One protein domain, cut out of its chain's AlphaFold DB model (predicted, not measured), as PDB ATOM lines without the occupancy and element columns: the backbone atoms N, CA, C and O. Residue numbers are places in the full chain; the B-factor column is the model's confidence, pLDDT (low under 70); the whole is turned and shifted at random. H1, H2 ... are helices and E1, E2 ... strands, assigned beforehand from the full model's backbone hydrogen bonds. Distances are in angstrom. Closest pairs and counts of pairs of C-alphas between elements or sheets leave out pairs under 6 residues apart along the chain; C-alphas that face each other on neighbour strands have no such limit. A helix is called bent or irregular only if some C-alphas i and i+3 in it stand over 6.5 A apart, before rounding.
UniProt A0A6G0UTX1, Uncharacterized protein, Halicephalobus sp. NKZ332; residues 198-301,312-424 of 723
ATOM      1  N   ILE A 198      25.153 -26.386  -8.566       88.75
ATOM      2  CA  ILE A 198      25.886 -25.133  -8.700       88.75
ATOM      3  C   ILE A 198      26.060 -24.843 -10.182       88.75
ATOM      4  O   ILE A 198      26.276 -25.767 -10.966       88.75
ATOM      5  N   TYR A 199      25.927 -23.587 -10.594       89.62
ATOM      6  CA  TYR A 199      25.930 -23.260 -12.018       89.62
ATOM      7  C   TYR A 199      26.709 -21.988 -12.346       89.62
ATOM      8  O   TYR A 199      26.804 -21.065 -11.541       89.62
ATOM      9  N   ALA A 200      27.254 -21.957 -13.558       90.25
ATOM     10  CA  ALA A 200      27.913 -20.817 -14.172       90.25
ATOM     11  C   ALA A 200      27.160 -20.504 -15.476       90.25
ATOM     12  O   ALA A 200      27.422 -21.107 -16.524       90.25
ATOM     13  N   PRO A 201      26.157 -19.611 -15.411       85.19
ATOM     14  CA  PRO A 201      25.182 -19.453 -16.477       85.19
ATOM     15  C   PRO A 201      25.862 -18.952 -17.760       85.19
ATOM     16  O   PRO A 201      25.569 -19.473 -18.831       85.19
ATOM     17  N   SER A 202      26.840 -18.041 -17.654       86.88
ATOM     18  CA  SER A 202      27.616 -17.489 -18.781       86.88
ATOM     19  C   SER A 202      28.245 -18.542 -19.700       86.88
ATOM     20  O   SER A 202      28.477 -18.253 -20.868       86.88
ATOM     21  N   TYR A 203      28.473 -19.755 -19.187       89.25
ATOM     22  CA  TYR A 203      29.080 -20.879 -19.905       89.25
ATOM     23  C   TYR A 203      28.112 -22.054 -20.110       89.25
ATOM     24  O   TYR A 203      28.526 -23.137 -20.517       89.25
ATOM     25  N   LYS A 204      26.826 -21.879 -19.763       86.50
ATOM     26  CA  LYS A 204      25.812 -22.951 -19.716       86.50
ATOM     27  C   LYS A 204      26.332 -24.204 -19.005       86.50
ATOM     28  O   LYS A 204      26.063 -25.333 -19.412       86.50
ATOM     29  N   LEU A 205      27.098 -24.000 -17.939       89.06
ATOM     30  CA  LEU A 205      27.756 -25.055 -17.184       89.06
ATOM     31  C   LEU A 205      27.049 -25.223 -15.844       89.06
ATOM     32  O   LEU A 205      26.770 -24.242 -15.153       89.06
ATOM     33  N   ASN A 206      26.779 -26.460 -15.455       89.50
ATOM     34  CA  ASN A 206      26.352 -26.772 -14.100       89.50
ATOM     35  C   ASN A 206      27.070 -28.010 -13.575       89.50
ATOM     36  O   ASN A 206      27.473 -28.887 -14.338       89.50
ATOM     37  N   SER A 207      27.213 -28.072 -12.256       90.62
ATOM     38  CA  SER A 207      27.707 -29.240 -11.548       90.62
ATOM     39  C   SER A 207      26.723 -29.660 -10.469       90.62
ATOM     40  O   SER A 207      26.235 -28.846  -9.685       90.62
ATOM     41  N   CYS A 208      26.474 -30.958 -10.406       89.88
ATOM     42  CA  CYS A 208      25.915 -31.603  -9.230       89.88
ATOM     43  C   CYS A 208      26.926 -31.545  -8.073       89.88
ATOM     44  O   CYS A 208      28.128 -31.718  -8.292       89.88
ATOM     45  N   VAL A 209      26.441 -31.319  -6.851       88.50
ATOM     46  CA  VAL A 209      27.249 -31.359  -5.627       88.50
ATOM     47  C   VAL A 209      26.958 -32.652  -4.870       88.50
ATOM     48  O   VAL A 209      25.877 -32.811  -4.301       88.50
ATOM     49  N   ILE A 210      27.941 -33.552  -4.833       89.12
ATOM     50  CA  ILE A 210      27.920 -34.758  -4.000       89.12
ATOM     51  C   ILE A 210      28.919 -34.561  -2.854       89.12
ATOM     52  O   ILE A 210      30.076 -34.234  -3.109       89.12
ATOM     53  N   PRO A 211      28.516 -34.729  -1.584       85.81
ATOM     54  CA  PRO A 211      29.446 -34.557  -0.473       85.81
ATOM     55  C   PRO A 211      30.618 -35.549  -0.545       85.81
ATOM     56  O   PRO A 211      30.436 -36.705  -0.941       85.81
ATOM     57  N   ASN A 212      31.810 -35.102  -0.135       80.94
ATOM     58  CA  ASN A 212      33.068 -35.867  -0.128       80.94
ATOM     59  C   ASN A 212      33.572 -36.360  -1.502       80.94
ATOM     60  O   ASN A 212      34.351 -37.310  -1.579       80.94
ATOM     61  N   THR A 213      33.177 -35.703  -2.597       83.56
ATOM     62  CA  THR A 213      33.681 -35.975  -3.961       83.56
ATOM     63  C   THR A 213      34.238 -34.701  -4.610       83.56
ATOM     64  O   THR A 213      33.808 -34.304  -5.690       83.56
ATOM     65  N   LEU A 214      35.132 -33.988  -3.913       81.75
ATOM     66  CA  LEU A 214      35.590 -32.639  -4.298       81.75
ATOM     67  C   LEU A 214      34.466 -31.583  -4.370       81.75
ATOM     68  O   LEU A 214      34.580 -30.585  -5.082       81.75
ATOM     69  N   SER A 215      33.384 -31.754  -3.603       84.06
ATOM     70  CA  SER A 215      32.254 -30.812  -3.568       84.06
ATOM     71  C   SER A 215      32.666 -29.369  -3.288       84.06
ATOM     72  O   SER A 215      32.122 -28.447  -3.894       84.06
ATOM     73  N   THR A 216      33.617 -29.168  -2.375       80.88
ATOM     74  CA  THR A 216      34.114 -27.844  -1.983       80.88
ATOM     75  C   THR A 216      34.883 -27.183  -3.124       80.88
ATOM     76  O   THR A 216      34.577 -26.055  -3.502       80.88
ATOM     77  N   VAL A 217      35.783 -27.937  -3.762       84.31
ATOM     78  CA  VAL A 217      36.567 -27.492  -4.921       84.31
ATOM     79  C   VAL A 217      35.653 -27.130  -6.090       84.31
ATOM     80  O   VAL A 217      35.742 -26.032  -6.633       84.31
ATOM     81  N   MET A 218      34.704 -28.006  -6.436       87.88
ATOM     82  CA  MET A 218      33.744 -27.733  -7.510       87.88
ATOM     83  C   MET A 218      32.875 -26.511  -7.214       87.88
ATOM     84  O   MET A 218      32.573 -25.735  -8.119       87.88
ATOM     85  N   THR A 219      32.502 -26.310  -5.950       86.69
ATOM     86  CA  THR A 219      31.764 -25.121  -5.504       86.69
ATOM     87  C   THR A 219      32.565 -23.840  -5.718       86.69
ATOM     88  O   THR A 219      32.029 -22.880  -6.277       86.69
ATOM     89  N   ALA A 220      33.842 -23.838  -5.337       86.75
ATOM     90  CA  ALA A 220      34.742 -22.710  -5.548       86.75
ATOM     91  C   ALA A 220      34.948 -22.417  -7.041       86.75
ATOM     92  O   ALA A 220      34.777 -21.277  -7.471       86.75
ATOM     93  N   ILE A 221      35.212 -23.449  -7.848       90.38
ATOM     94  CA  ILE A 221      35.371 -23.306  -9.302       90.38
ATOM     95  C   ILE A 221      34.110 -22.711  -9.935       90.38
ATOM     96  O   ILE A 221      34.191 -21.765 -10.716       90.38
ATOM     97  N   MET A 222      32.925 -23.218  -9.588       90.94
ATOM     98  CA  MET A 222      31.676 -22.686 -10.140       90.94
ATOM     99  C   MET A 222      31.391 -21.261  -9.669       90.94
ATOM    100  O   MET A 222      30.768 -20.508 -10.410       90.94
ATOM    101  N   CYS A 223      31.841 -20.868  -8.475       88.62
ATOM    102  CA  CYS A 223      31.749 -19.485  -8.011       88.62
ATOM    103  C   CYS A 223      32.671 -18.557  -8.817       88.62
ATOM    104  O   CYS A 223      32.197 -17.547  -9.333       88.62
ATOM    105  N   LEU A 224      33.934 -18.945  -9.036       89.88
ATOM    106  CA  LEU A 224      34.872 -18.218  -9.903       89.88
ATOM    107  C   LEU A 224      34.320 -18.042 -11.327       89.88
ATOM    108  O   LEU A 224      34.460 -16.979 -11.931       89.88
ATOM    109  N   LEU A 225      33.689 -19.081 -11.878       91.75
ATOM    110  CA  LEU A 225      33.093 -19.041 -13.216       91.75
ATOM    111  C   LEU A 225      31.772 -18.261 -13.268       91.75
ATOM    112  O   LEU A 225      31.413 -17.746 -14.326       91.75
ATOM    113  N   TYR A 226      31.046 -18.183 -12.154       90.12
ATOM    114  CA  TYR A 226      29.819 -17.401 -12.038       90.12
ATOM    115  C   TYR A 226      30.117 -15.899 -11.984       90.12
ATOM    116  O   TYR A 226      29.510 -15.136 -12.735       90.12
ATOM    117  N   ASP A 227      31.063 -15.494 -11.134       88.44
ATOM    118  CA  ASP A 227      31.448 -14.099 -10.915       88.44
ATOM    119  C   ASP A 227      32.936 -14.024 -10.538       88.44
ATOM    120  O   ASP A 227      33.332 -14.192  -9.382       88.44
ATOM    121  N   THR A 228      33.774 -13.843 -11.560       88.12
ATOM    122  CA  THR A 228      35.236 -13.862 -11.420       88.12
ATOM    123  C   THR A 228      35.742 -12.672 -10.619       88.12
ATOM    124  O   THR A 228      36.587 -12.860  -9.747       88.12
ATOM    125  N   ASP A 229      35.195 -11.483 -10.868       85.31
ATOM    126  CA  ASP A 229      35.620 -10.253 -10.200       85.31
ATOM    127  C   ASP A 229      35.316 -10.358  -8.707       85.31
ATOM    128  O   ASP A 229      36.220 -10.245  -7.882       85.31
ATOM    129  N   ARG A 230      34.091 -10.759  -8.345       83.06
ATOM    130  CA  ARG A 230      33.722 -10.997  -6.944       83.06
ATOM    131  C   ARG A 230      34.574 -12.071  -6.276       83.06
ATOM    132  O   ARG A 230      34.874 -11.950  -5.087       83.06
ATOM    133  N   PHE A 231      34.919 -13.148  -6.979       83.38
ATOM    134  CA  PHE A 231      35.746 -14.212  -6.407       83.38
ATOM    135  C   PHE A 231      37.164 -13.707  -6.098       83.38
ATOM    136  O   PHE A 231      37.672 -13.933  -4.998       83.38
ATOM    137  N   LEU A 232      37.777 -12.977  -7.033       81.50
ATOM    138  CA  LEU A 232      39.139 -12.460  -6.898       81.50
ATOM    139  C   LEU A 232      39.230 -11.269  -5.929       81.50
ATOM    140  O   LEU A 232      40.134 -11.238  -5.098       81.50
ATOM    141  N   GLU A 233      38.278 -10.334  -5.966       79.62
ATOM    142  CA  GLU A 233      38.235  -9.148  -5.090       79.62
ATOM    143  C   GLU A 233      38.104  -9.509  -3.605       79.62
ATOM    144  O   GLU A 233      38.614  -8.800  -2.737       79.62
ATOM    145  N   ASN A 234      37.476 -10.646  -3.293       72.88
ATOM    146  CA  ASN A 234      37.381 -11.158  -1.926       72.88
ATOM    147  C   ASN A 234      38.647 -11.909  -1.463       72.88
ATOM    148  O   ASN A 234      38.610 -12.564  -0.417       72.88
ATOM    149  N   ASN A 235      39.755 -11.833  -2.219       69.00
ATOM    150  CA  ASN A 235      41.015 -12.547  -1.976       69.00
ATOM    151  C   ASN A 235      40.808 -14.055  -1.740       69.00
ATOM    152  O   ASN A 235      41.475 -14.664  -0.898       69.00
ATOM    153  N   LYS A 236      39.843 -14.657  -2.444       70.75
ATOM    154  CA  LYS A 236      39.548 -16.087  -2.332       70.75
ATOM    155  C   LYS A 236      40.430 -16.890  -3.269       70.75
ATOM    156  O   LYS A 236      40.750 -16.468  -4.377       70.75
ATOM    157  N   VAL A 237      40.774 -18.086  -2.816       72.12
ATOM    158  CA  VAL A 237      41.487 -19.097  -3.595       72.12
ATOM    159  C   VAL A 237      40.660 -20.379  -3.510       72.12
ATOM    160  O   VAL A 237      39.994 -20.620  -2.499       72.12
ATOM    161  N   ILE A 238      40.655 -21.186  -4.573       74.44
ATOM    162  CA  ILE A 238      39.843 -22.414  -4.666       74.44
ATOM    163  C   ILE A 238      40.072 -23.370  -3.473       74.44
ATOM    164  O   ILE A 238      39.153 -24.087  -3.084       74.44
ATOM    165  N   ASP A 239      41.257 -23.336  -2.861       63.66
ATOM    166  CA  ASP A 239      41.700 -24.158  -1.725       63.66
ATOM    167  C   ASP A 239      41.331 -23.618  -0.323       63.66
ATOM    168  O   ASP A 239      41.625 -24.270   0.678       63.66
ATOM    169  N   THR A 240      40.739 -22.423  -0.219       59.91
ATOM    170  CA  THR A 240      40.402 -21.769   1.067       59.91
ATOM    171  C   THR A 240      38.915 -21.444   1.219       59.91
ATOM    172  O   THR A 240      38.474 -20.958   2.266       59.91
ATOM    173  N   GLU A 241      38.114 -21.720   0.193       63.31
ATOM    174  CA  GLU A 241      36.662 -21.558   0.212       63.31
ATOM    175  C   GLU A 241      36.006 -22.747   0.933       63.31
ATOM    176  O   GLU A 241      36.042 -23.873   0.457       63.31
ATOM    177  N   PHE A 242      35.367 -22.509   2.084       59.84
ATOM    178  CA  PHE A 242      34.583 -23.522   2.802       59.84
ATOM    179  C   PHE A 242      33.086 -23.386   2.499       59.84
ATOM    180  O   PHE A 242      32.570 -22.281   2.325       59.84
ATOM    181  N   SER A 243      32.357 -24.508   2.532       53.69
ATOM    182  CA  SER A 243      30.920 -24.587   2.208       53.69
ATOM    183  C   SER A 243      30.023 -23.607   2.981       53.69
ATOM    184  O   SER A 243      28.988 -23.203   2.457       53.69
ATOM    185  N   HIS A 244      30.408 -23.213   4.200       52.09
ATOM    186  CA  HIS A 244      29.625 -22.337   5.082       52.09
ATOM    187  C   HIS A 244      29.923 -20.833   4.940       52.09
ATOM    188  O   HIS A 244      29.189 -20.030   5.512       52.09
ATOM    189  N   TYR A 245      30.969 -20.446   4.196       59.22
ATOM    190  CA  TYR A 245      31.398 -19.045   4.025       59.22
ATOM    191  C   TYR A 245      31.783 -18.729   2.576       59.22
ATOM    192  O   TYR A 245      32.707 -17.949   2.316       59.22
ATOM    193  N   ARG A 246      31.098 -19.376   1.632       69.50
ATOM    194  CA  ARG A 246      31.408 -19.249   0.211       69.50
ATOM    195  C   ARG A 246      30.943 -17.912  -0.354       69.50
ATOM    196  O   ARG A 246      29.828 -17.461  -0.084       69.50
ATOM    197  N   SER A 247      31.755 -17.303  -1.207       71.81
ATOM    198  CA  SER A 247      31.469 -15.963  -1.748       71.81
ATOM    199  C   SER A 247      30.188 -15.903  -2.586       71.81
ATOM    200  O   SER A 247      29.504 -14.875  -2.589       71.81
ATOM    201  N   CYS A 248      29.825 -17.011  -3.242       77.62
ATOM    202  CA  CYS A 248      28.604 -17.145  -4.044       77.62
ATOM    203  C   CYS A 248      27.464 -17.901  -3.333       77.62
ATOM    204  O   CYS A 248      26.608 -18.485  -4.003       77.62
ATOM    205  N   GLN A 249      27.453 -17.972  -1.996       80.69
ATOM    206  CA  GLN A 249      26.431 -18.736  -1.266       80.69
ATOM    207  C   GLN A 249      25.025 -18.236  -1.592       80.69
ATOM    208  O   GLN A 249      24.748 -17.042  -1.484       80.69
ATOM    209  N   GLY A 250      24.139 -19.145  -1.998       77.19
ATOM    210  CA  GLY A 250      22.752 -18.811  -2.345       77.19
ATOM    211  C   GLY A 250      22.572 -17.967  -3.615       77.19
ATOM    212  O   GLY A 250      21.438 -17.617  -3.933       77.19
ATOM    213  N   LEU A 251      23.644 -17.656  -4.351       81.88
ATOM    214  CA  LEU A 251      23.580 -16.873  -5.595       81.88
ATOM    215  C   LEU A 251      23.573 -17.749  -6.843       81.88
ATOM    216  O   LEU A 251      22.849 -17.471  -7.795       81.88
ATOM    217  N   ASN A 252      24.371 -18.815  -6.833       87.31
ATOM    218  CA  ASN A 252      24.520 -19.735  -7.956       87.31
ATOM    219  C   ASN A 252      24.178 -21.178  -7.570       87.31
ATOM    220  O   ASN A 252      24.807 -22.121  -8.044       87.31
ATOM    221  N   GLU A 253      23.189 -21.348  -6.690       85.31
ATOM    222  CA  GLU A 253      22.723 -22.645  -6.199       85.31
ATOM    223  C   GLU A 253      21.241 -22.842  -6.478       85.31
ATOM    224  O   GLU A 253      20.423 -21.962  -6.213       85.31
ATOM    225  N   VAL A 254      20.874 -24.039  -6.927       81.94
ATOM    226  CA  VAL A 254      19.471 -24.447  -7.033       81.94
ATOM    227  C   VAL A 254      19.260 -25.841  -6.460       81.94
ATOM    228  O   VAL A 254      20.153 -26.690  -6.459       81.94
ATOM    229  N   ARG A 255      18.034 -26.093  -5.988       79.88
ATOM    230  CA  ARG A 255      17.624 -27.395  -5.433       79.88
ATOM    231  C   ARG A 255      16.918 -28.310  -6.430       79.88
ATOM    232  O   ARG A 255      16.510 -29.405  -6.071       79.88
ATOM    233  N   LYS A 256      16.699 -27.861  -7.660       72.62
ATOM    234  CA  LYS A 256      16.084 -28.645  -8.736       72.62
ATOM    235  C   LYS A 256      16.669 -28.144 -10.047       72.62
ATOM    236  O   LYS A 256      16.733 -26.928 -10.216       72.62
ATOM    237  N   LEU A 257      17.047 -29.036 -10.965       68.12
ATOM    238  CA  LEU A 257      17.545 -28.591 -12.271       68.12
ATOM    239  C   LEU A 257      16.540 -27.683 -12.995       68.12
ATOM    240  O   LEU A 257      16.976 -26.642 -13.465       68.12
ATOM    241  N   PRO A 258      15.213 -27.953 -12.995       61.69
ATOM    242  CA  PRO A 258      14.236 -27.051 -13.612       61.69
ATOM    243  C   PRO A 258      14.173 -25.625 -13.062       61.69
ATOM    244  O   PRO A 258      13.578 -24.761 -13.692       61.69
ATOM    245  N   ALA A 259      14.778 -25.358 -11.902       61.84
ATOM    246  CA  ALA A 259      14.885 -24.004 -11.367       61.84
ATOM    247  C   ALA A 259      16.059 -23.208 -11.973       61.84
ATOM    248  O   ALA A 259      16.196 -22.021 -11.677       61.84
ATOM    249  N   LEU A 260      16.904 -23.832 -12.805       65.12
ATOM    250  CA  LEU A 260      17.912 -23.131 -13.595       65.12
ATOM    251  C   LEU A 260      17.201 -22.272 -14.648       65.12
ATOM    252  O   LEU A 260      16.663 -22.790 -15.624       65.12
ATOM    253  N   LYS A 261      17.211 -20.953 -14.439       59.12
ATOM    254  CA  LYS A 261      16.746 -19.958 -15.412       59.12
ATOM    255  C   LYS A 261      17.944 -19.327 -16.111       59.12
ATOM    256  O   LYS A 261      18.887 -18.886 -15.454       59.12
ATOM    257  N   TRP A 262      17.901 -19.265 -17.437       57.78
ATOM    258  CA  TRP A 262      18.890 -18.555 -18.258       57.78
ATOM    259  C   TRP A 262      18.299 -17.251 -18.818       57.78
ATOM    260  O   TRP A 262      17.079 -17.064 -18.799       57.78
ATOM    261  N   LYS A 263      19.162 -16.337 -19.298       42.59
ATOM    262  CA  LYS A 263      18.751 -15.119 -20.022       42.59
ATOM    263  C   LYS A 263      17.646 -15.481 -21.031       42.59
ATOM    264  O   LYS A 263      17.828 -16.415 -21.801       42.59
ATOM    265  N   GLU A 264      16.538 -14.729 -20.971       47.47
ATOM    266  CA  GLU A 264      15.237 -14.938 -21.651       47.47
ATOM    267  C   GLU A 264      14.168 -15.791 -20.926       47.47
ATOM    268  O   GLU A 264      13.174 -16.157 -21.544       47.47
ATOM    269  N   ASN A 265      14.273 -16.048 -19.612       53.28
ATOM    270  CA  ASN A 265      13.238 -16.769 -18.833       53.28
ATOM    271  C   ASN A 265      12.942 -18.202 -19.335       53.28
ATOM    272  O   ASN A 265      11.869 -18.739 -19.069       53.28
ATOM    273  N   ALA A 266      13.880 -18.842 -20.034       52.28
ATOM    274  CA  ALA A 266      13.738 -20.244 -20.405       52.28
ATOM    275  C   ALA A 266      14.046 -21.145 -19.194       52.28
ATOM    276  O   ALA A 266      15.147 -21.083 -18.636       52.28
ATOM    277  N   ASP A 267      13.075 -21.971 -18.799       56.06
ATOM    278  CA  ASP A 267      13.225 -22.976 -17.742       56.06
ATOM    279  C   ASP A 267      14.053 -24.169 -18.239       56.06
ATOM    280  O   ASP A 267      13.942 -24.580 -19.395       56.06
ATOM    281  N   PHE A 268      14.858 -24.778 -17.369       59.06
ATOM    282  CA  PHE A 268      15.520 -26.049 -17.668       59.06
ATOM    283  C   PHE A 268      14.494 -27.200 -17.699       59.06
ATOM    284  O   PHE A 268      13.784 -27.478 -16.733       59.06
ATOM    285  N   THR A 269      14.431 -27.928 -18.806       56.09
ATOM    286  CA  THR A 269      13.560 -29.087 -19.031       56.09
ATOM    287  C   THR A 269      14.397 -30.286 -19.470       56.09
ATOM    288  O   THR A 269      15.526 -30.148 -19.933       56.09
ATOM    289  N   SER A 270      13.853 -31.502 -19.366       53.00
ATOM    290  CA  SER A 270      14.518 -32.693 -19.926       53.00
ATOM    291  C   SER A 270      14.788 -32.567 -21.428       53.00
ATOM    292  O   SER A 270      15.729 -33.173 -21.928       53.00
ATOM    293  N   GLU A 271      13.981 -31.775 -22.135       51.31
ATOM    294  CA  GLU A 271      14.101 -31.556 -23.574       51.31
ATOM    295  C   GLU A 271      15.235 -30.592 -23.921       51.31
ATOM    296  O   GLU A 271      15.885 -30.796 -24.939       51.31
ATOM    297  N   ASN A 272      15.530 -29.595 -23.077       59.72
ATOM    298  CA  ASN A 272      16.585 -28.605 -23.324       59.72
ATOM    299  C   ASN A 272      17.851 -28.804 -22.465       59.72
ATOM    300  O   ASN A 272      18.818 -28.060 -22.616       59.72
ATOM    301  N   ALA A 273      17.888 -29.838 -21.619       60.09
ATOM    302  CA  ALA A 273      19.035 -30.182 -20.778       60.09
ATOM    303  C   ALA A 273      20.341 -30.402 -21.567       60.09
ATOM    304  O   ALA A 273      21.424 -30.189 -21.029       60.09
ATOM    305  N   HIS A 274      20.237 -30.790 -22.843       64.56
ATOM    306  CA  HIS A 274      21.364 -30.948 -23.766       64.56
ATOM    307  C   HIS A 274      22.046 -29.618 -24.141       64.56
ATOM    308  O   HIS A 274      23.165 -29.630 -24.648       64.56
ATOM    309  N   LEU A 275      21.382 -28.478 -23.910       71.44
ATOM    310  CA  LEU A 275      21.949 -27.141 -24.117       71.44
ATOM    311  C   LEU A 275      22.912 -26.737 -22.997       71.44
ATOM    312  O   LEU A 275      23.648 -25.764 -23.155       71.44
ATOM    313  N   TRP A 276      22.882 -27.458 -21.876       79.50
ATOM    314  CA  TRP A 276      23.784 -27.267 -20.753       79.50
ATOM    315  C   TRP A 276      24.834 -28.371 -20.719       79.50
ATOM    316  O   TRP A 276      24.556 -29.546 -20.955       79.50
ATOM    317  N   THR A 277      26.046 -27.993 -20.335       85.62
ATOM    318  CA  THR A 277      27.065 -28.949 -19.920       85.62
ATOM    319  C   THR A 277      26.810 -29.278 -18.452       85.62
ATOM    320  O   THR A 277      27.159 -28.496 -17.571       85.62
ATOM    321  N   ASN A 278      26.141 -30.402 -18.182       84.06
ATOM    322  CA  ASN A 278      25.905 -30.877 -16.816       84.06
ATOM    323  C   ASN A 278      27.042 -31.813 -16.410       84.06
ATOM    324  O   ASN A 278      27.375 -32.751 -17.137       84.06
ATOM    325  N   VAL A 279      27.635 -31.574 -15.250       89.19
ATOM    326  CA  VAL A 279      28.807 -32.304 -14.763       89.19
ATOM    327  C   VAL A 279      28.506 -32.893 -13.398       89.19
ATOM    328  O   VAL A 279      27.751 -32.325 -12.607       89.19
ATOM    329  N   VAL A 280      29.082 -34.047 -13.108       89.00
ATOM    330  CA  VAL A 280      29.098 -34.586 -11.755       89.00
ATOM    331  C   VAL A 280      30.458 -35.186 -11.470       89.00
ATOM    332  O   VAL A 280      30.982 -35.940 -12.284       89.00
ATOM    333  N   VAL A 281      31.026 -34.835 -10.320       88.62
ATOM    334  CA  VAL A 281      32.242 -35.473  -9.825       88.62
ATOM    335  C   VAL A 281      31.831 -36.635  -8.937       88.62
ATOM    336  O   VAL A 281      31.040 -36.458  -8.012       88.62
ATOM    337  N   VAL A 282      32.352 -37.817  -9.239       87.31
ATOM    338  CA  VAL A 282      32.182 -39.025  -8.434       87.31
ATOM    339  C   VAL A 282      33.544 -39.519  -7.974       87.31
ATOM    340  O   VAL A 282      34.557 -39.286  -8.631       87.31
ATOM    341  N   ARG A 283      33.563 -40.213  -6.843       82.25
ATOM    342  CA  ARG A 283      34.762 -40.843  -6.281       82.25
ATOM    343  C   ARG A 283      34.554 -42.347  -6.167       82.25
ATOM    344  O   ARG A 283      33.409 -42.799  -6.113       82.25
ATOM    345  N   GLU A 284      35.621 -43.130  -6.118       77.06
ATOM    346  CA  GLU A 284      35.506 -44.546  -5.766       77.06
ATOM    347  C   GLU A 284      34.797 -44.682  -4.384       77.06
ATOM    348  O   GLU A 284      35.113 -43.932  -3.450       77.06
ATOM    349  N   PRO A 285      33.740 -45.516  -4.253       79.50
ATOM    350  CA  PRO A 285      32.927 -45.576  -3.036       79.50
ATOM    351  C   PRO A 285      33.674 -45.915  -1.742       79.50
ATOM    352  O   PRO A 285      33.329 -45.346  -0.701       79.50
ATOM    353  N   LEU A 286      34.653 -46.821  -1.782       76.06
ATOM    354  CA  LEU A 286      35.454 -47.205  -0.621       76.06
ATOM    355  C   LEU A 286      36.368 -46.058  -0.189       76.06
ATOM    356  O   LEU A 286      36.356 -45.689   0.984       76.06
ATOM    357  N   GLU A 287      37.092 -45.439  -1.119       75.44
ATOM    358  CA  GLU A 287      37.923 -44.269  -0.825       75.44
ATOM    359  C   GLU A 287      37.096 -43.126  -0.228       75.44
ATOM    360  O   GLU A 287      37.479 -42.507   0.767       75.44
ATOM    361  N   ARG A 288      35.926 -42.850  -0.819       84.75
ATOM    362  CA  ARG A 288      35.000 -41.827  -0.322       84.75
ATOM    363  C   ARG A 288      34.535 -42.135   1.097       84.75
ATOM    364  O   ARG A 288      34.450 -41.218   1.916       84.75
ATOM    365  N   PHE A 289      34.218 -43.399   1.374       86.38
ATOM    366  CA  PHE A 289      33.803 -43.845   2.699       86.38
ATOM    367  C   PHE A 289      34.925 -43.661   3.723       86.38
ATOM    368  O   PHE A 289      34.692 -43.031   4.751       86.38
ATOM    369  N   VAL A 290      36.132 -44.156   3.434       81.00
ATOM    370  CA  VAL A 290      37.286 -44.081   4.346       81.00
ATOM    371  C   VAL A 290      37.651 -42.632   4.642       81.00
ATOM    372  O   VAL A 290      37.755 -42.251   5.807       81.00
ATOM    373  N   SER A 291      37.745 -41.804   3.602       78.25
ATOM    374  CA  SER A 291      38.029 -40.375   3.733       78.25
ATOM    375  C   SER A 291      36.966 -39.662   4.577       78.25
ATOM    376  O   SER A 291      37.299 -38.896   5.480       78.25
ATOM    377  N   GLY A 292      35.681 -39.967   4.361       80.25
ATOM    378  CA  GLY A 292      34.600 -39.421   5.180       80.25
ATOM    379  C   GLY A 292      34.629 -39.905   6.627       80.25
ATOM    380  O   GLY A 292      34.388 -39.114   7.536       80.25
ATOM    381  N   PHE A 293      34.934 -41.181   6.855       82.56
ATOM    382  CA  PHE A 293      34.965 -41.769   8.190       82.56
ATOM    383  C   PHE A 293      36.102 -41.170   9.012       82.56
ATOM    384  O   PHE A 293      35.903 -40.795  10.162       82.56
ATOM    385  N   LEU A 294      37.269 -40.978   8.407       77.81
ATOM    386  CA  LEU A 294      38.380 -40.306   9.066       77.81
ATOM    387  C   LEU A 294      38.071 -38.853   9.389       77.81
ATOM    388  O   LEU A 294      38.189 -38.461  10.545       77.81
ATOM    389  N   ASP A 295      37.625 -38.077   8.403       76.19
ATOM    390  CA  ASP A 295      37.331 -36.654   8.591       76.19
ATOM    391  C   ASP A 295      36.254 -36.432   9.668       76.19
ATOM    392  O   ASP A 295      36.393 -35.567  10.535       76.19
ATOM    393  N   LYS A 296      35.185 -37.241   9.648       76.88
ATOM    394  CA  LYS A 296      34.003 -37.034  10.502       76.88
ATOM    395  C   LYS A 296      34.021 -37.803  11.820       76.88
ATOM    396  O   LYS A 296      33.471 -37.299  12.797       76.88
ATOM    397  N   CYS A 297      34.611 -38.997  11.859       75.75
ATOM    398  CA  CYS A 297      34.532 -39.898  13.015       75.75
ATOM    399  C   CYS A 297      35.839 -40.011  13.801       75.75
ATOM    400  O   CYS A 297      35.777 -40.230  15.010       75.75
ATOM    401  N   VAL A 298      36.997 -39.858  13.148       74.00
ATOM    402  CA  VAL A 298      38.313 -40.083  13.774       74.00
ATOM    403  C   VAL A 298      39.034 -38.770  14.083       74.00
ATOM    404  O   VAL A 298      39.457 -38.552  15.212       74.00
ATOM    405  N   ILE A 299      39.159 -37.876  13.098       70.69
ATOM    406  CA  ILE A 299      39.957 -36.648  13.205       70.69
ATOM    407  C   ILE A 299      39.217 -35.565  13.996       70.69
ATOM    408  O   ILE A 299      39.845 -34.942  14.841       70.69
ATOM    409  N   GLY A 300      37.920 -35.353  13.723       59.66
ATOM    410  CA  GLY A 300      36.961 -34.548  14.502       59.66
ATOM    411  C   GLY A 300      37.440 -33.190  15.056       59.66
ATOM    412  O   GLY A 300      38.264 -33.110  15.962       59.66
ATOM    413  N   THR A 301      36.846 -32.074  14.616       51.00
ATOM    414  CA  THR A 301      37.185 -30.745  15.163       51.00
ATOM    415  C   THR A 301      36.904 -30.633  16.680       51.00
ATOM    416  O   THR A 301      35.857 -31.090  17.147       51.00
ATOM    417  N   GLY A 312      27.680 -42.857  17.854       78.06
ATOM    418  CA  GLY A 312      28.367 -43.303  19.071       78.06
ATOM    419  C   GLY A 312      29.416 -44.399  18.841       78.06
ATOM    420  O   GLY A 312      30.016 -44.873  19.806       78.06
ATOM    421  N   CYS A 313      29.683 -44.770  17.585       78.12
ATOM    422  CA  CYS A 313      30.626 -45.827  17.219       78.12
ATOM    423  C   CYS A 313      32.102 -45.401  17.284       78.12
ATOM    424  O   CYS A 313      32.978 -46.264  17.281       78.12
ATOM    425  N   LYS A 314      32.398 -44.097  17.390       78.19
ATOM    426  CA  LYS A 314      33.772 -43.555  17.415       78.19
ATOM    427  C   LYS A 314      34.587 -44.073  16.213       78.19
ATOM    428  O   LYS A 314      34.166 -43.876  15.080       78.19
ATOM    429  N   GLU A 315      35.707 -44.751  16.463       76.12
ATOM    430  CA  GLU A 315      36.607 -45.324  15.454       76.12
ATOM    431  C   GLU A 315      36.193 -46.743  15.001       76.12
ATOM    432  O   GLU A 315      36.825 -47.313  14.114       76.12
ATOM    433  N   ASP A 316      35.125 -47.331  15.562       77.75
ATOM    434  CA  ASP A 316      34.634 -48.657  15.158       77.75
ATOM    435  C   ASP A 316      33.817 -48.578  13.858       77.75
ATOM    436  O   ASP A 316      32.615 -48.288  13.839       77.75
ATOM    437  N   VAL A 317      34.490 -48.901  12.755       80.75
ATOM    438  CA  VAL A 317      33.916 -48.942  11.406       80.75
ATOM    439  C   VAL A 317      32.775 -49.960  11.287       80.75
ATOM    440  O   VAL A 317      31.785 -49.704  10.601       80.75
ATOM    441  N   SER A 318      32.874 -51.109  11.963       73.88
ATOM    442  CA  SER A 318      31.855 -52.167  11.892       73.88
ATOM    443  C   SER A 318      30.573 -51.751  12.603       73.88
ATOM    444  O   SER A 318      29.471 -51.992  12.100       73.88
ATOM    445  N   CYS A 319      30.705 -51.100  13.760       78.94
ATOM    446  CA  CYS A 319      29.592 -50.443  14.432       78.94
ATOM    447  C   CYS A 319      28.968 -49.385  13.520       78.94
ATOM    448  O   CYS A 319      27.766 -49.441  13.258       78.94
ATOM    449  N   PHE A 320      29.786 -48.481  12.974       84.38
ATOM    450  CA  PHE A 320      29.300 -47.369  12.163       84.38
ATOM    451  C   PHE A 320      28.525 -47.839  10.930       84.38
ATOM    452  O   PHE A 320      27.435 -47.339  10.664       84.38
ATOM    453  N   LEU A 321      29.035 -48.837  10.204       79.38
ATOM    454  CA  LEU A 321      28.365 -49.400   9.027       79.38
ATOM    455  C   LEU A 321      27.004 -50.021   9.362       79.38
ATOM    456  O   LEU A 321      26.057 -49.888   8.583       79.38
ATOM    457  N   ARG A 322      26.888 -50.692  10.514       73.88
ATOM    458  CA  ARG A 322      25.621 -51.275  10.970       73.88
ATOM    459  C   ARG A 322      24.593 -50.185  11.262       73.88
ATOM    460  O   ARG A 322      23.478 -50.266  10.747       73.88
ATOM    461  N   GLU A 323      24.975 -49.166  12.024       79.31
ATOM    462  CA  GLU A 323      24.080 -48.058  12.379       79.31
ATOM    463  C   GLU A 323      23.708 -47.213  11.153       79.31
ATOM    464  O   GLU A 323      22.535 -46.895  10.952       79.31
ATOM    465  N   LEU A 324      24.668 -46.940  10.261       81.56
ATOM    466  CA  LEU A 324      24.424 -46.259   8.989       81.56
ATOM    467  C   LEU A 324      23.417 -47.035   8.132       81.56
ATOM    468  O   LEU A 324      22.472 -46.447   7.606       81.56
ATOM    469  N   SER A 325      23.580 -48.356   8.021       76.19
ATOM    470  CA  SER A 325      22.648 -49.199   7.270       76.19
ATOM    471  C   SER A 325      21.237 -49.154   7.861       76.19
ATOM    472  O   SER A 325      20.267 -49.021   7.116       76.19
ATOM    473  N   MET A 326      21.095 -49.193   9.189       70.19
ATOM    474  CA  MET A 326      19.789 -49.043   9.842       70.19
ATOM    475  C   MET A 326      19.191 -47.654   9.587       70.19
ATOM    476  O   MET A 326      18.033 -47.547   9.169       70.19
ATOM    477  N   ALA A 327      19.982 -46.593   9.745       73.44
ATOM    478  CA  ALA A 327      19.561 -45.214   9.516       73.44
ATOM    479  C   ALA A 327      19.077 -44.983   8.076       73.44
ATOM    480  O   ALA A 327      18.065 -44.311   7.864       73.44
ATOM    481  N   MET A 328      19.733 -45.598   7.090       72.81
ATOM    482  CA  MET A 328      19.361 -45.512   5.675       72.81
ATOM    483  C   MET A 328      18.009 -46.169   5.333       72.81
ATOM    484  O   MET A 328      17.451 -45.884   4.274       72.81
ATOM    485  N   THR A 329      17.440 -46.997   6.222       69.44
ATOM    486  CA  THR A 329      16.064 -47.520   6.062       69.44
ATOM    487  C   THR A 329      14.983 -46.582   6.610       69.44
ATOM    488  O   THR A 329      13.792 -46.823   6.404       69.44
ATOM    489  N   SER A 330      15.372 -45.508   7.306       69.06
ATOM    490  CA  SER A 330      14.433 -44.583   7.937       69.06
ATOM    491  C   SER A 330      13.550 -43.881   6.898       69.06
ATOM    492  O   SER A 330      14.065 -43.336   5.923       69.06
ATOM    493  N   PRO A 331      12.227 -43.769   7.120       63.78
ATOM    494  CA  PRO A 331      11.360 -42.959   6.263       63.78
ATOM    495  C   PRO A 331      11.669 -41.453   6.354       63.78
ATOM    496  O   PRO A 331      11.214 -40.682   5.514       63.78
ATOM    497  N   ASN A 332      12.450 -41.019   7.351       74.94
ATOM    498  CA  ASN A 332      12.791 -39.619   7.607       74.94
ATOM    499  C   ASN A 332      14.294 -39.343   7.424       74.94
ATOM    500  O   ASN A 332      14.913 -38.729   8.292       74.94
ATOM    501  N   LEU A 333      14.886 -39.765   6.302       75.12
ATOM    502  CA  LEU A 333      16.322 -39.572   6.021       75.12
ATOM    503  C   LEU A 333      16.800 -38.121   6.192       75.12
ATOM    504  O   LEU A 333      17.918 -37.893   6.629       75.12
ATOM    505  N   GLN A 334      15.946 -37.135   5.899       74.00
ATOM    506  CA  GLN A 334      16.276 -35.707   6.019       74.00
ATOM    507  C   GLN A 334      16.471 -35.226   7.467       74.00
ATOM    508  O   GLN A 334      16.991 -34.135   7.673       74.00
ATOM    509  N   LYS A 335      16.014 -36.001   8.462       75.88
ATOM    510  CA  LYS A 335      16.182 -35.686   9.889       75.88
ATOM    511  C   LYS A 335      17.486 -36.238  10.468       75.88
ATOM    512  O   LYS A 335      17.756 -36.001  11.642       75.88
ATOM    513  N   LEU A 336      18.251 -37.004   9.689       75.88
ATOM    514  CA  LEU A 336      19.534 -37.529  10.139       75.88
ATOM    515  C   LEU A 336      20.560 -36.389  10.273       75.88
ATOM    516  O   LEU A 336      20.437 -35.372   9.584       75.88
ATOM    517  N   PRO A 337      21.568 -36.536  11.153       73.19
ATOM    518  CA  PRO A 337      22.635 -35.552  11.282       73.19
ATOM    519  C   PRO A 337      23.296 -35.286   9.931       73.19
ATOM    520  O   PRO A 337      23.580 -36.229   9.190       73.19
ATOM    521  N   MET A 338      23.580 -34.016   9.635       69.25
ATOM    522  CA  MET A 338      24.108 -33.578   8.337       69.25
ATOM    523  C   MET A 338      25.402 -34.306   7.944       69.25
ATOM    524  O   MET A 338      25.601 -34.609   6.768       69.25
ATOM    525  N   ASP A 339      26.237 -34.671   8.919       72.44
ATOM    526  CA  ASP A 339      27.469 -35.425   8.679       72.44
ATOM    527  C   ASP A 339      27.220 -36.841   8.138       72.44
ATOM    528  O   ASP A 339      28.039 -37.357   7.376       72.44
ATOM    529  N   THR A 340      26.059 -37.436   8.434       77.62
ATOM    530  CA  THR A 340      25.639 -38.752   7.921       77.62
ATOM    531  C   THR A 340      25.488 -38.742   6.400       77.62
ATOM    532  O   THR A 340      25.734 -39.749   5.736       77.62
ATOM    533  N   HIS A 341      25.130 -37.595   5.816       82.31
ATOM    534  CA  HIS A 341      24.919 -37.473   4.373       82.31
ATOM    535  C   HIS A 341      26.217 -37.743   3.596       82.31
ATOM    536  O   HIS A 341      26.187 -38.255   2.481       82.31
ATOM    537  N   ASN A 342      27.385 -37.501   4.192       83.38
ATOM    538  CA  ASN A 342      28.671 -37.791   3.552       83.38
ATOM    539  C   ASN A 342      28.870 -39.276   3.207       83.38
ATOM    540  O   ASN A 342      29.696 -39.602   2.353       83.38
ATOM    541  N   PHE A 343      28.081 -40.161   3.818       86.38
ATOM    542  CA  PHE A 343      28.190 -41.610   3.682       86.38
ATOM    543  C   PHE A 343      27.081 -42.241   2.834       86.38
ATOM    544  O   PHE A 343      27.155 -43.429   2.523       86.38
ATOM    545  N   PHE A 344      26.065 -41.478   2.413       86.94
ATOM    546  CA  PHE A 344      25.015 -42.018   1.546       86.94
ATOM    547  C   PHE A 344      25.532 -42.305   0.134       86.94
ATOM    548  O   PHE A 344      26.469 -41.635  -0.314       86.94
ATOM    549  N   PRO A 345      24.934 -43.269  -0.594       86.19
ATOM    550  CA  PRO A 345      25.322 -43.586  -1.961       86.19
ATOM    551  C   PRO A 345      25.349 -42.336  -2.840       86.19
ATOM    552  O   PRO A 345      24.433 -41.521  -2.816       86.19
ATOM    553  N   GLN A 346      26.390 -42.193  -3.658       87.56
ATOM    554  CA  GLN A 346      26.545 -41.035  -4.550       87.56
ATOM    555  C   GLN A 346      25.379 -40.918  -5.545       87.56
ATOM    556  O   GLN A 346      24.958 -39.822  -5.900       87.56
ATOM    557  N   SER A 347      24.788 -42.058  -5.907       80.25
ATOM    558  CA  SER A 347      23.589 -42.170  -6.735       80.25
ATOM    559  C   SER A 347      22.318 -41.594  -6.097       80.25
ATOM    560  O   SER A 347      21.303 -41.468  -6.780       80.25
ATOM    561  N   TRP A 348      22.345 -41.251  -4.803       83.12
ATOM    562  CA  TRP A 348      21.212 -40.650  -4.094       83.12
ATOM    563  C   TRP A 348      21.112 -39.132  -4.262       83.12
ATOM    564  O   TRP A 348      20.152 -38.500  -3.812       83.12
ATOM    565  N   TYR A 349      22.121 -38.537  -4.884       85.50
ATOM    566  CA  TYR A 349      22.214 -37.105  -5.079       85.50
ATOM    567  C   TYR A 349      21.747 -36.719  -6.478       85.50
ATOM    568  O   TYR A 349      21.799 -37.510  -7.423       85.50
ATOM    569  N   CYS A 350      21.324 -35.463  -6.618       78.44
ATOM    570  CA  CYS A 350      21.218 -34.796  -7.916       78.44
ATOM    571  C   CYS A 350      20.289 -35.468  -8.931       78.44
ATOM    572  O   CYS A 350      20.570 -35.463 -10.130       78.44
ATOM    573  N   GLU A 351      19.185 -36.057  -8.458       71.56
ATOM    574  CA  GLU A 351      18.161 -36.650  -9.325       71.56
ATOM    575  C   GLU A 351      18.764 -37.610 -10.366       71.56
ATOM    576  O   GLU A 351      18.275 -37.706 -11.495       71.56
ATOM    577  N   MET A 352      19.841 -38.325 -10.004       69.31
ATOM    578  CA  MET A 352      20.555 -39.203 -10.931       69.31
ATOM    579  C   MET A 352      19.617 -40.230 -11.569       69.31
ATOM    580  O   MET A 352      19.698 -40.482 -12.767       69.31
ATOM    581  N   GLY A 353      18.633 -40.735 -10.822       59.19
ATOM    582  CA  GLY A 353      17.632 -41.646 -11.378       59.19
ATOM    583  C   GLY A 353      16.831 -41.069 -12.552       59.19
ATOM    584  O   GLY A 353      16.350 -41.842 -13.368       59.19
ATOM    585  N   LYS A 354      16.719 -39.739 -12.663       59.59
ATOM    586  CA  LYS A 354      15.953 -39.030 -13.697       59.59
ATOM    587  C   LYS A 354      16.820 -38.502 -14.847       59.59
ATOM    588  O   LYS A 354      16.326 -38.385 -15.966       59.59
ATOM    589  N   TYR A 355      18.085 -38.155 -14.587       58.75
ATOM    590  CA  TYR A 355      18.922 -37.411 -15.542       58.75
ATOM    591  C   TYR A 355      20.323 -38.011 -15.806       58.75
ATOM    592  O   TYR A 355      20.995 -37.555 -16.732       58.75
ATOM    593  N   MET A 356      20.773 -39.027 -15.048       54.62
ATOM    594  CA  MET A 356      22.164 -39.533 -15.058       54.62
ATOM    595  C   MET A 356      22.668 -39.944 -16.449       54.62
ATOM    596  O   MET A 356      23.759 -39.542 -16.836       54.62
ATOM    597  N   TYR A 357      21.893 -40.712 -17.216       50.88
ATOM    598  CA  TYR A 357      22.443 -41.431 -18.376       50.88
ATOM    599  C   TYR A 357      22.495 -40.640 -19.688       50.88
ATOM    600  O   TYR A 357      23.248 -41.012 -20.588       50.88
ATOM    601  N   ASN A 358      21.757 -39.531 -19.791       50.38
ATOM    602  CA  ASN A 358      21.708 -38.728 -21.020       50.38
ATOM    603  C   ASN A 358      22.270 -37.310 -20.861       50.38
ATOM    604  O   ASN A 358      22.617 -36.701 -21.871       50.38
ATOM    605  N   ASN A 359      22.390 -36.793 -19.630       65.06
ATOM    606  CA  ASN A 359      22.635 -35.362 -19.425       65.06
ATOM    607  C   ASN A 359      23.930 -35.039 -18.670       65.06
ATOM    608  O   ASN A 359      24.418 -33.920 -18.821       65.06
ATOM    609  N   TYR A 360      24.506 -35.974 -17.905       74.69
ATOM    610  CA  TYR A 360      25.717 -35.726 -17.120       74.69
ATOM    611  C   TYR A 360      26.997 -36.215 -17.797       74.69
ATOM    612  O   TYR A 360      27.075 -37.337 -18.290       74.69
ATOM    613  N   THR A 361      28.037 -35.388 -17.727       82.75
ATOM    614  CA  THR A 361      29.428 -35.820 -17.876       82.75
ATOM    615  C   THR A 361      29.944 -36.220 -16.497       82.75
ATOM    616  O   THR A 361      29.986 -35.388 -15.590       82.75
ATOM    617  N   ILE A 362      30.291 -37.496 -16.328       82.31
ATOM    618  CA  ILE A 362      30.788 -38.041 -15.062       82.31
ATOM    619  C   ILE A 362      32.310 -37.904 -15.034       82.31
ATOM    620  O   ILE A 362      33.003 -38.544 -15.824       82.31
ATOM    621  N   LEU A 363      32.813 -37.090 -14.113       82.94
ATOM    622  CA  LEU A 363      34.234 -36.940 -13.827       82.94
ATOM    623  C   LEU A 363      34.585 -37.852 -12.657       82.94
ATOM    624  O   LEU A 363      33.975 -37.740 -11.592       82.94
ATOM    625  N   LYS A 364      35.537 -38.764 -12.850       80.19
ATOM    626  CA  LYS A 364      36.005 -39.630 -11.765       80.19
ATOM    627  C   LYS A 364      37.204 -38.965 -11.110       80.19
ATOM    628  O   LYS A 364      38.133 -38.559 -11.797       80.19
ATOM    629  N   TYR A 365      37.160 -38.855  -9.793       80.12
ATOM    630  CA  TYR A 365      38.285 -38.405  -8.995       80.12
ATOM    631  C   TYR A 365      38.844 -39.580  -8.195       80.12
ATOM    632  O   TYR A 365      38.097 -40.240  -7.468       80.12
ATOM    633  N   SER A 366      40.152 -39.789  -8.316       70.75
ATOM    634  CA  SER A 366      40.969 -40.564  -7.386       70.75
ATOM    635  C   SER A 366      42.145 -39.693  -6.944       70.75
ATOM    636  O   SER A 366      42.574 -38.794  -7.674       70.75
ATOM    637  N   GLN A 367      42.641 -39.939  -5.734       65.25
ATOM    638  CA  GLN A 367      43.781 -39.211  -5.175       65.25
ATOM    639  C   GLN A 367      45.068 -39.443  -5.978       65.25
ATOM    640  O   GLN A 367      45.871 -38.521  -6.101       65.25
ATOM    641  N   ASP A 368      45.224 -40.632  -6.564       63.34
ATOM    642  CA  ASP A 368      46.431 -41.029  -7.299       63.34
ATOM    643  C   ASP A 368      46.409 -40.579  -8.774       63.34
ATOM    644  O   ASP A 368      47.423 -40.639  -9.466       63.34
ATOM    645  N   GLU A 369      45.267 -40.076  -9.257       70.44
ATOM    646  CA  GLU A 369      45.024 -39.755 -10.671       70.44
ATOM    647  C   GLU A 369      44.564 -38.301 -10.875       70.44
ATOM    648  O   GLU A 369      43.669 -37.991 -11.669       70.44
ATOM    649  N   THR A 370      45.163 -37.369 -10.137       72.69
ATOM    650  CA  THR A 370      44.783 -35.946 -10.157       72.69
ATOM    651  C   THR A 370      44.977 -35.299 -11.532       72.69
ATOM    652  O   THR A 370      44.143 -34.491 -11.948       72.69
ATOM    653  N   GLU A 371      46.009 -35.705 -12.277       77.31
ATOM    654  CA  GLU A 371      46.225 -35.282 -13.668       77.31
ATOM    655  C   GLU A 371      45.113 -35.786 -14.600       77.31
ATOM    656  O   GLU A 371      44.585 -35.012 -15.400       77.31
ATOM    657  N   VAL A 372      44.678 -37.042 -14.444       76.44
ATOM    658  CA  VAL A 372      43.587 -37.631 -15.243       76.44
ATOM    659  C   VAL A 372      42.277 -36.894 -14.978       76.44
ATOM    660  O   VAL A 372      41.558 -36.534 -15.915       76.44
ATOM    661  N   PHE A 373      41.973 -36.611 -13.708       82.12
ATOM    662  CA  PHE A 373      40.810 -35.804 -13.344       82.12
ATOM    663  C   PHE A 373      40.871 -34.408 -13.981       82.12
ATOM    664  O   PHE A 373      39.877 -33.938 -14.544       82.12
ATOM    665  N   TRP A 374      42.036 -33.753 -13.939       86.88
ATOM    666  CA  TRP A 374      42.225 -32.443 -14.559       86.88
ATOM    667  C   TRP A 374      42.045 -32.480 -16.082       86.88
ATOM    668  O   TRP A 374      41.409 -31.589 -16.653       86.88
ATOM    669  N   ASP A 375      42.541 -33.509 -16.761       82.38
ATOM    670  CA  ASP A 375      42.364 -33.664 -18.204       82.38
ATOM    671  C   ASP A 375      40.885 -33.805 -18.580       82.38
ATOM    672  O   ASP A 375      40.404 -33.141 -19.510       82.38
ATOM    673  N   GLN A 376      40.125 -34.580 -17.803       85.62
ATOM    674  CA  GLN A 376      38.677 -34.696 -17.984       85.62
ATOM    675  C   GLN A 376      37.971 -33.357 -17.728       85.62
ATOM    676  O   GLN A 376      37.167 -32.909 -18.553       85.62
ATOM    677  N   LEU A 377      38.289 -32.683 -16.621       89.56
ATOM    678  CA  LEU A 377      37.674 -31.410 -16.242       89.56
ATOM    679  C   LEU A 377      37.991 -30.294 -17.252       89.56
ATOM    680  O   LEU A 377      37.099 -29.562 -17.684       89.56
ATOM    681  N   SER A 378      39.241 -30.193 -17.697       90.25
ATOM    682  CA  SER A 378      39.671 -29.204 -18.689       90.25
ATOM    683  C   SER A 378      39.047 -29.456 -20.065       90.25
ATOM    684  O   SER A 378      38.703 -28.506 -20.771       90.25
ATOM    685  N   SER A 379      38.827 -30.718 -20.449       88.06
ATOM    686  CA  SER A 379      38.046 -31.066 -21.643       88.06
ATOM    687  C   SER A 379      36.609 -30.544 -21.551       88.06
ATOM    688  O   SER A 379      36.094 -29.960 -22.508       88.06
ATOM    689  N   VAL A 380      35.973 -30.691 -20.388       91.50
ATOM    690  CA  VAL A 380      34.630 -30.155 -20.136       91.50
ATOM    691  C   VAL A 380      34.613 -28.628 -20.215       91.50
ATOM    692  O   VAL A 380      33.734 -28.067 -20.866       91.50
ATOM    693  N   PHE A 381      35.596 -27.947 -19.625       94.31
ATOM    694  CA  PHE A 381      35.689 -26.485 -19.681       94.31
ATOM    695  C   PHE A 381      35.893 -25.953 -21.095       94.31
ATOM    696  O   PHE A 381      35.236 -24.987 -21.483       94.31
ATOM    697  N   ARG A 382      36.738 -26.613 -21.892       90.88
ATOM    698  CA  ARG A 382      36.912 -26.279 -23.312       90.88
ATOM    699  C   ARG A 382      35.611 -26.455 -24.093       90.88
ATOM    700  O   ARG A 382      35.262 -25.588 -24.885       90.88
ATOM    701  N   LYS A 383      34.866 -27.536 -23.837       88.00
ATOM    702  CA  LYS A 383      33.553 -27.778 -24.454       88.00
ATOM    703  C   LYS A 383      32.504 -26.736 -24.048       88.00
ATOM    704  O   LYS A 383      31.645 -26.406 -24.856       88.00
ATOM    705  N   ALA A 384      32.579 -26.223 -22.822       88.38
ATOM    706  CA  ALA A 384      31.721 -25.150 -22.321       88.38
ATOM    707  C   ALA A 384      32.194 -23.739 -22.738       88.38
ATOM    708  O   ALA A 384      31.684 -22.750 -22.216       88.38
ATOM    709  N   GLU A 385      33.170 -23.644 -23.650       93.12
ATOM    710  CA  GLU A 385      33.706 -22.386 -24.189       93.12
ATOM    711  C   GLU A 385      34.248 -21.437 -23.103       93.12
ATOM    712  O   GLU A 385      34.188 -20.211 -23.214       93.12
ATOM    713  N   ILE A 386      34.804 -22.003 -22.028       94.38
ATOM    714  CA  ILE A 386      35.442 -21.217 -20.972       94.38
ATOM    715  C   ILE A 386      36.776 -20.659 -21.501       94.38
ATOM    716  O   ILE A 386      37.576 -21.422 -22.051       94.38
ATOM    717  N   PRO A 387      37.064 -19.353 -21.317       95.56
ATOM    718  CA  PRO A 387      38.322 -18.754 -21.746       95.56
ATOM    719  C   PRO A 387      39.543 -19.469 -21.163       95.56
ATOM    720  O   PRO A 387      39.581 -19.771 -19.969       95.56
ATOM    721  N   ALA A 388      40.570 -19.671 -21.991       93.12
ATOM    722  CA  ALA A 388      41.805 -20.352 -21.597       93.12
ATOM    723  C   ALA A 388      42.482 -19.709 -20.374       93.12
ATOM    724  O   ALA A 388      43.008 -20.423 -19.531       93.12
ATOM    725  N   GLU A 389      42.402 -18.383 -20.232       92.62
ATOM    726  CA  GLU A 389      42.899 -17.655 -19.057       92.62
ATOM    727  C   GLU A 389      42.248 -18.142 -17.755       92.62
ATOM    728  O   GLU A 389      42.947 -18.437 -16.791       92.62
ATOM    729  N   LYS A 390      40.919 -18.322 -17.741       92.62
ATOM    730  CA  LYS A 390      40.198 -18.843 -16.568       92.62
ATOM    731  C   LYS A 390      40.520 -20.311 -16.310       92.62
ATOM    732  O   LYS A 390      40.633 -20.710 -15.157       92.62
ATOM    733  N   ILE A 391      40.680 -21.112 -17.367       92.56
ATOM    734  CA  ILE A 391      41.081 -22.521 -17.237       92.56
ATOM    735  C   ILE A 391      42.478 -22.619 -16.613       92.56
ATOM    736  O   ILE A 391      42.667 -23.413 -15.697       92.56
ATOM    737  N   ASN A 392      43.430 -21.801 -17.067       89.88
ATOM    738  CA  ASN A 392      44.784 -21.761 -16.519       89.88
ATOM    739  C   ASN A 392      44.782 -21.264 -15.071       89.88
ATOM    740  O   ASN A 392      45.371 -21.912 -14.220       89.88
ATOM    741  N   LEU A 393      44.015 -20.215 -14.758       87.38
ATOM    742  CA  LEU A 393      43.848 -19.739 -13.382       87.38
ATOM    743  C   LEU A 393      43.327 -20.838 -12.441       87.38
ATOM    744  O   LEU A 393      43.802 -20.962 -11.314       87.38
ATOM    745  N   ILE A 394      42.356 -21.642 -12.890       88.50
ATOM    746  CA  ILE A 394      41.862 -22.794 -12.123       88.50
ATOM    747  C   ILE A 394      42.964 -23.850 -11.988       88.50
ATOM    748  O   ILE A 394      43.168 -24.369 -10.894       88.50
ATOM    749  N   LYS A 395      43.677 -24.161 -13.077       85.88
ATOM    750  CA  LYS A 395      44.771 -25.139 -13.090       85.88
ATOM    751  C   LYS A 395      45.846 -24.788 -12.067       85.88
ATOM    752  O   LYS A 395      46.204 -25.632 -11.253       85.88
ATOM    753  N   ASP A 396      46.308 -23.544 -12.089       82.69
ATOM    754  CA  ASP A 396      47.386 -23.051 -11.236       82.69
ATOM    755  C   ASP A 396      46.975 -23.109  -9.757       82.69
ATOM    756  O   ASP A 396      47.768 -23.474  -8.897       82.69
ATOM    757  N   GLN A 397      45.704 -22.846  -9.441       77.38
ATOM    758  CA  GLN A 397      45.196 -22.967  -8.070       77.38
ATOM    759  C   GLN A 397      44.953 -24.415  -7.607       77.38
ATOM    760  O   GLN A 397      44.894 -24.644  -6.401       77.38
ATOM    761  N   LEU A 398      44.786 -25.375  -8.524       75.38
ATOM    762  CA  LEU A 398      44.545 -26.790  -8.203       75.38
ATOM    763  C   LEU A 398      45.819 -27.639  -8.161       75.38
ATOM    764  O   LEU A 398      45.876 -28.583  -7.380       75.38
ATOM    765  N   ILE A 399      46.790 -27.349  -9.030       65.75
ATOM    766  CA  ILE A 399      47.994 -28.170  -9.228       65.75
ATOM    767  C   ILE A 399      49.193 -27.610  -8.449       65.75
ATOM    768  O   ILE A 399      50.045 -28.384  -8.026       65.75
ATOM    769  N   ASP A 400      49.257 -26.294  -8.211       53.53
ATOM    770  CA  ASP A 400      50.468 -25.637  -7.689       53.53
ATOM    771  C   ASP A 400      50.479 -25.438  -6.159       53.53
ATOM    772  O   ASP A 400      51.330 -24.738  -5.609       53.53
ATOM    773  N   LYS A 401      49.529 -26.029  -5.424       50.03
ATOM    774  CA  LYS A 401      49.491 -25.939  -3.958       50.03
ATOM    775  C   LYS A 401      49.101 -27.264  -3.334       50.03
ATOM    776  O   LYS A 401      48.120 -27.873  -3.747       50.03
ATOM    777  N   ASP A 402      49.824 -27.629  -2.273       45.81
ATOM    778  CA  ASP A 402      49.397 -28.566  -1.231       45.81
ATOM    779  C   ASP A 402      48.044 -28.099  -0.665       45.81
ATOM    780  O   ASP A 402      47.972 -27.419   0.367       45.81
ATOM    781  N   ALA A 403      46.957 -28.365  -1.390       44.50
ATOM    782  CA  ALA A 403      45.630 -27.897  -1.050       44.50
ATOM    783  C   ALA A 403      45.262 -28.484   0.315       44.50
ATOM    784  O   ALA A 403      45.029 -29.682   0.465       44.50
ATOM    785  N   LYS A 404      45.202 -27.616   1.330       40.28
ATOM    786  CA  LYS A 404      44.961 -27.950   2.747       40.28
ATOM    787  C   LYS A 404      43.573 -28.542   3.035       40.28
ATOM    788  O   LYS A 404      43.222 -28.747   4.195       40.28
ATOM    789  N   HIS A 405      42.781 -28.841   2.008       46.03
ATOM    790  CA  HIS A 405      41.599 -29.679   2.136       46.03
ATOM    791  C   HIS A 405      42.027 -31.150   2.145       46.03
ATOM    792  O   HIS A 405      42.129 -31.767   1.090       46.03
ATOM    793  N   SER A 406      42.306 -31.648   3.355       42.75
ATOM    794  CA  SER A 406      42.339 -33.040   3.861       42.75
ATOM    795  C   SER A 406      41.920 -34.187   2.918       42.75
ATOM    796  O   SER A 406      41.069 -35.006   3.246       42.75
ATOM    797  N   THR A 407      42.534 -34.276   1.743       44.75
ATOM    798  CA  THR A 407      42.356 -35.381   0.789       44.75
ATOM    799  C   THR A 407      43.540 -35.538  -0.165       44.75
ATOM    800  O   THR A 407      43.466 -36.370  -1.060       44.75
ATOM    801  N   PHE A 408      44.626 -34.780   0.011       40.25
ATOM    802  CA  PHE A 408      45.868 -34.973  -0.736       40.25
ATOM    803  C   PHE A 408      46.896 -35.658   0.165       40.25
ATOM    804  O   PHE A 408      47.530 -35.021   1.004       40.25
ATOM    805  N   GLY A 409      47.003 -36.976  -0.003       41.75
ATOM    806  CA  GLY A 409      47.941 -37.851   0.694       41.75
ATOM    807  C   GLY A 409      47.221 -38.943   1.475       41.75
ATOM    808  O   GLY A 409      46.490 -38.635   2.411       41.75
ATOM    809  N   ILE A 410      47.472 -40.205   1.109       46.66
ATOM    810  CA  ILE A 410      47.065 -41.356   1.917       46.66
ATOM    811  C   ILE A 410      47.861 -41.307   3.225       46.66
ATOM    812  O   ILE A 410      49.068 -41.566   3.237       46.66
ATOM    813  N   THR A 411      47.203 -40.989   4.332       57.56
ATOM    814  CA  THR A 411      47.807 -41.064   5.666       57.56
ATOM    815  C   THR A 411      47.999 -42.529   6.081       57.56
ATOM    816  O   THR A 411      47.268 -43.422   5.648       57.56
ATOM    817  N   ASP A 412      48.959 -42.819   6.963       57.72
ATOM    818  CA  ASP A 412      49.130 -44.182   7.500       57.72
ATOM    819  C   ASP A 412      47.858 -44.692   8.211       57.72
ATOM    820  O   ASP A 412      47.597 -45.894   8.241       57.72
ATOM    821  N   GLN A 413      47.015 -43.778   8.703       60.50
ATOM    822  CA  GLN A 413      45.697 -44.079   9.269       60.50
ATOM    823  C   GLN A 413      44.671 -44.507   8.203       60.50
ATOM    824  O   GLN A 413      43.905 -45.439   8.449       60.50
ATOM    825  N   GLU A 414      44.679 -43.910   7.003       64.19
ATOM    826  CA  GLU A 414      43.859 -44.374   5.866       64.19
ATOM    827  C   GLU A 414      44.223 -45.802   5.472       64.19
ATOM    828  O   GLU A 414      43.330 -46.632   5.290       64.19
ATOM    829  N   LYS A 415      45.522 -46.125   5.428       63.28
ATOM    830  CA  LYS A 415      45.989 -47.494   5.157       63.28
ATOM    831  C   LYS A 415      45.547 -48.467   6.239       63.28
ATOM    832  O   LYS A 415      45.120 -49.563   5.903       63.28
ATOM    833  N   GLN A 416      45.600 -48.076   7.511       65.69
ATOM    834  CA  GLN A 416      45.151 -48.924   8.618       65.69
ATOM    835  C   GLN A 416      43.642 -49.181   8.590       65.69
ATOM    836  O   GLN A 416      43.229 -50.308   8.841       65.69
ATOM    837  N   ILE A 417      42.811 -48.192   8.252       66.19
ATOM    838  CA  ILE A 417      41.355 -48.386   8.143       66.19
ATOM    839  C   ILE A 417      40.997 -49.194   6.899       66.19
ATOM    840  O   ILE A 417      40.156 -50.086   6.981       66.19
ATOM    841  N   LEU A 418      41.655 -48.941   5.763       63.91
ATOM    842  CA  LEU A 418      41.543 -49.799   4.581       63.91
ATOM    843  C   LEU A 418      41.961 -51.231   4.917       63.91
ATOM    844  O   LEU A 418      41.270 -52.171   4.538       63.91
ATOM    845  N   GLN A 419      43.030 -51.403   5.692       63.72
ATOM    846  CA  GLN A 419      43.482 -52.702   6.166       63.72
ATOM    847  C   GLN A 419      42.447 -53.349   7.096       63.72
ATOM    848  O   GLN A 419      42.042 -54.467   6.823       63.72
ATOM    849  N   GLN A 420      41.909 -52.651   8.099       65.56
ATOM    850  CA  GLN A 420      40.846 -53.162   8.979       65.56
ATOM    851  C   GLN A 420      39.569 -53.531   8.220       65.56
ATOM    852  O   GLN A 420      38.974 -54.581   8.488       65.56
ATOM    853  N   LEU A 421      39.168 -52.690   7.261       60.88
ATOM    854  CA  LEU A 421      38.088 -52.983   6.332       60.88
ATOM    855  C   LEU A 421      38.429 -54.269   5.599       60.88
ATOM    856  O   LEU A 421      37.676 -55.209   5.750       60.88
ATOM    857  N   THR A 422      39.589 -54.378   4.945       53.03
ATOM    858  CA  THR A 422      40.013 -55.578   4.200       53.03
ATOM    859  C   THR A 422      40.271 -56.827   5.040       53.03
ATOM    860  O   THR A 422      40.158 -57.928   4.505       53.03
ATOM    861  N   GLU A 423      40.579 -56.700   6.331       46.47
ATOM    862  CA  GLU A 423      40.930 -57.797   7.237       46.47
ATOM    863  C   GLU A 423      39.745 -58.369   8.005       46.47
ATOM    864  O   GLU A 423      39.819 -59.525   8.437       46.47
ATOM    865  N   THR A 424      38.641 -57.624   8.126       45.91
ATOM    866  CA  THR A 424      37.390 -58.209   8.614       45.91
ATOM    867  C   THR A 424      37.010 -59.353   7.669       45.91
ATOM    868  O   THR A 424      37.017 -59.183   6.449       45.91
TER     869      THR A 424
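This is residues 198 to 301 and 312 to 424 of the 723 residues of an uncharacterized protein of Halicephalobus sp. NKZ332 (UniProt A0A6G0UTX1). Two lobes lie along the longest axis: a larger one built on the four-stranded sheet E1 to E4, with H1 and H7 over one face and short H6 over the other, and a smaller, looser cluster of H3, H4, H5 and H9. H8 folds back beside H7, H2 turns off the end of H1, and residues 234 to 276, with no named element, loop from H2 back to E3. The printed part has 217 residues, in chain order E1 E2 H1 H2 E3 H3 H4 H5 H6 E4 H7 H8 H9; the sheet, ordered E1 E2 E3 E4, is mixed, and the class is mixed, helices and strands. The whole is compact, with a radius of gyration of the C-alphas of 18.2 A and spans of 54 by 42 by 29 A.

The strands are E1, residues 198 to 200, from C-alpha 198 at (25.886, -25.133, -8.700); E2, 205 to 208; E3, 277 to 283, 19.7 A long; and E4, 360 to 365, 15.2 A. The helices are H1, 215 to 226, 16.0 A; H2, 228 to 233; H3, 285 to 299, 19.8 A; H4, 317 to 328, 16.0 A; H5, 338 to 343; H6, 352 to 359; H7, 370 to 383, 19.9 A; H8, 388 to 399, 15.9 A; and H9, 412 to 423, 15.9 A, ending at C-alpha 423 at (40.930, -57.797, 7.237). H3 is only just irregular, with C-alphas 296 and 299 6.6 A apart, and H6 is irregular, with C-alphas 354 and 357 8.4 A apart.

E1 and E2 form an antiparallel hairpin, N 200 to O 205 at 2.8 A; E2 and E3 are parallel, N 279 to O 206 at 2.8 A, as are E3 and E4, N 363 to O 280 at 2.8 A. E2, H1, H2 and E3 form a strand-helix-strand unit, parallel neighbour strands with helices between, its crossover left-handed. H1 and H7 are on the same face, at heights over the sheet of 7.8 A and 8.8 A; H6 is on the opposite face at 9.2 A. H7 and H8 form a helical hairpin and touch, C-alphas of Ser 378 and Ile 391 closest at 7.0 A, at a shallow tilt of 17 degrees. H1 and H2 touch only at the corner, C-alphas of Leu 224 and Phe 231 closest at 5.4 A. H3 touches H5, C-alphas of Phe 289 and Phe 343 closest at 6.1 A, and H9, those of Val 290 and Glu 414 at 6.8 A; H4 is close to but not clearly touching H3, H5 and H9. Every O i to N i+4 pair is within hydrogen-bond range in H1, H2, H4, H7, H8 and H9, against 10 of 11 in H3, 2 of 4 in H6 and 0 of 2 in H5, where 3 of 3 O i to N i+3 pairs are.

The farthest C-alphas, of Glu 264 and Glu 423, are 57.7 A apart. Residues 302 to 311 are not printed, and C-alphas 301 and 312 across this cut are 15.8 A apart. H2 to E3 and H8 to H9 are long links. The mean pLDDT of the printed part is 74.4; 69 residues are under 70, among them 257 to 274 and 399 to 424.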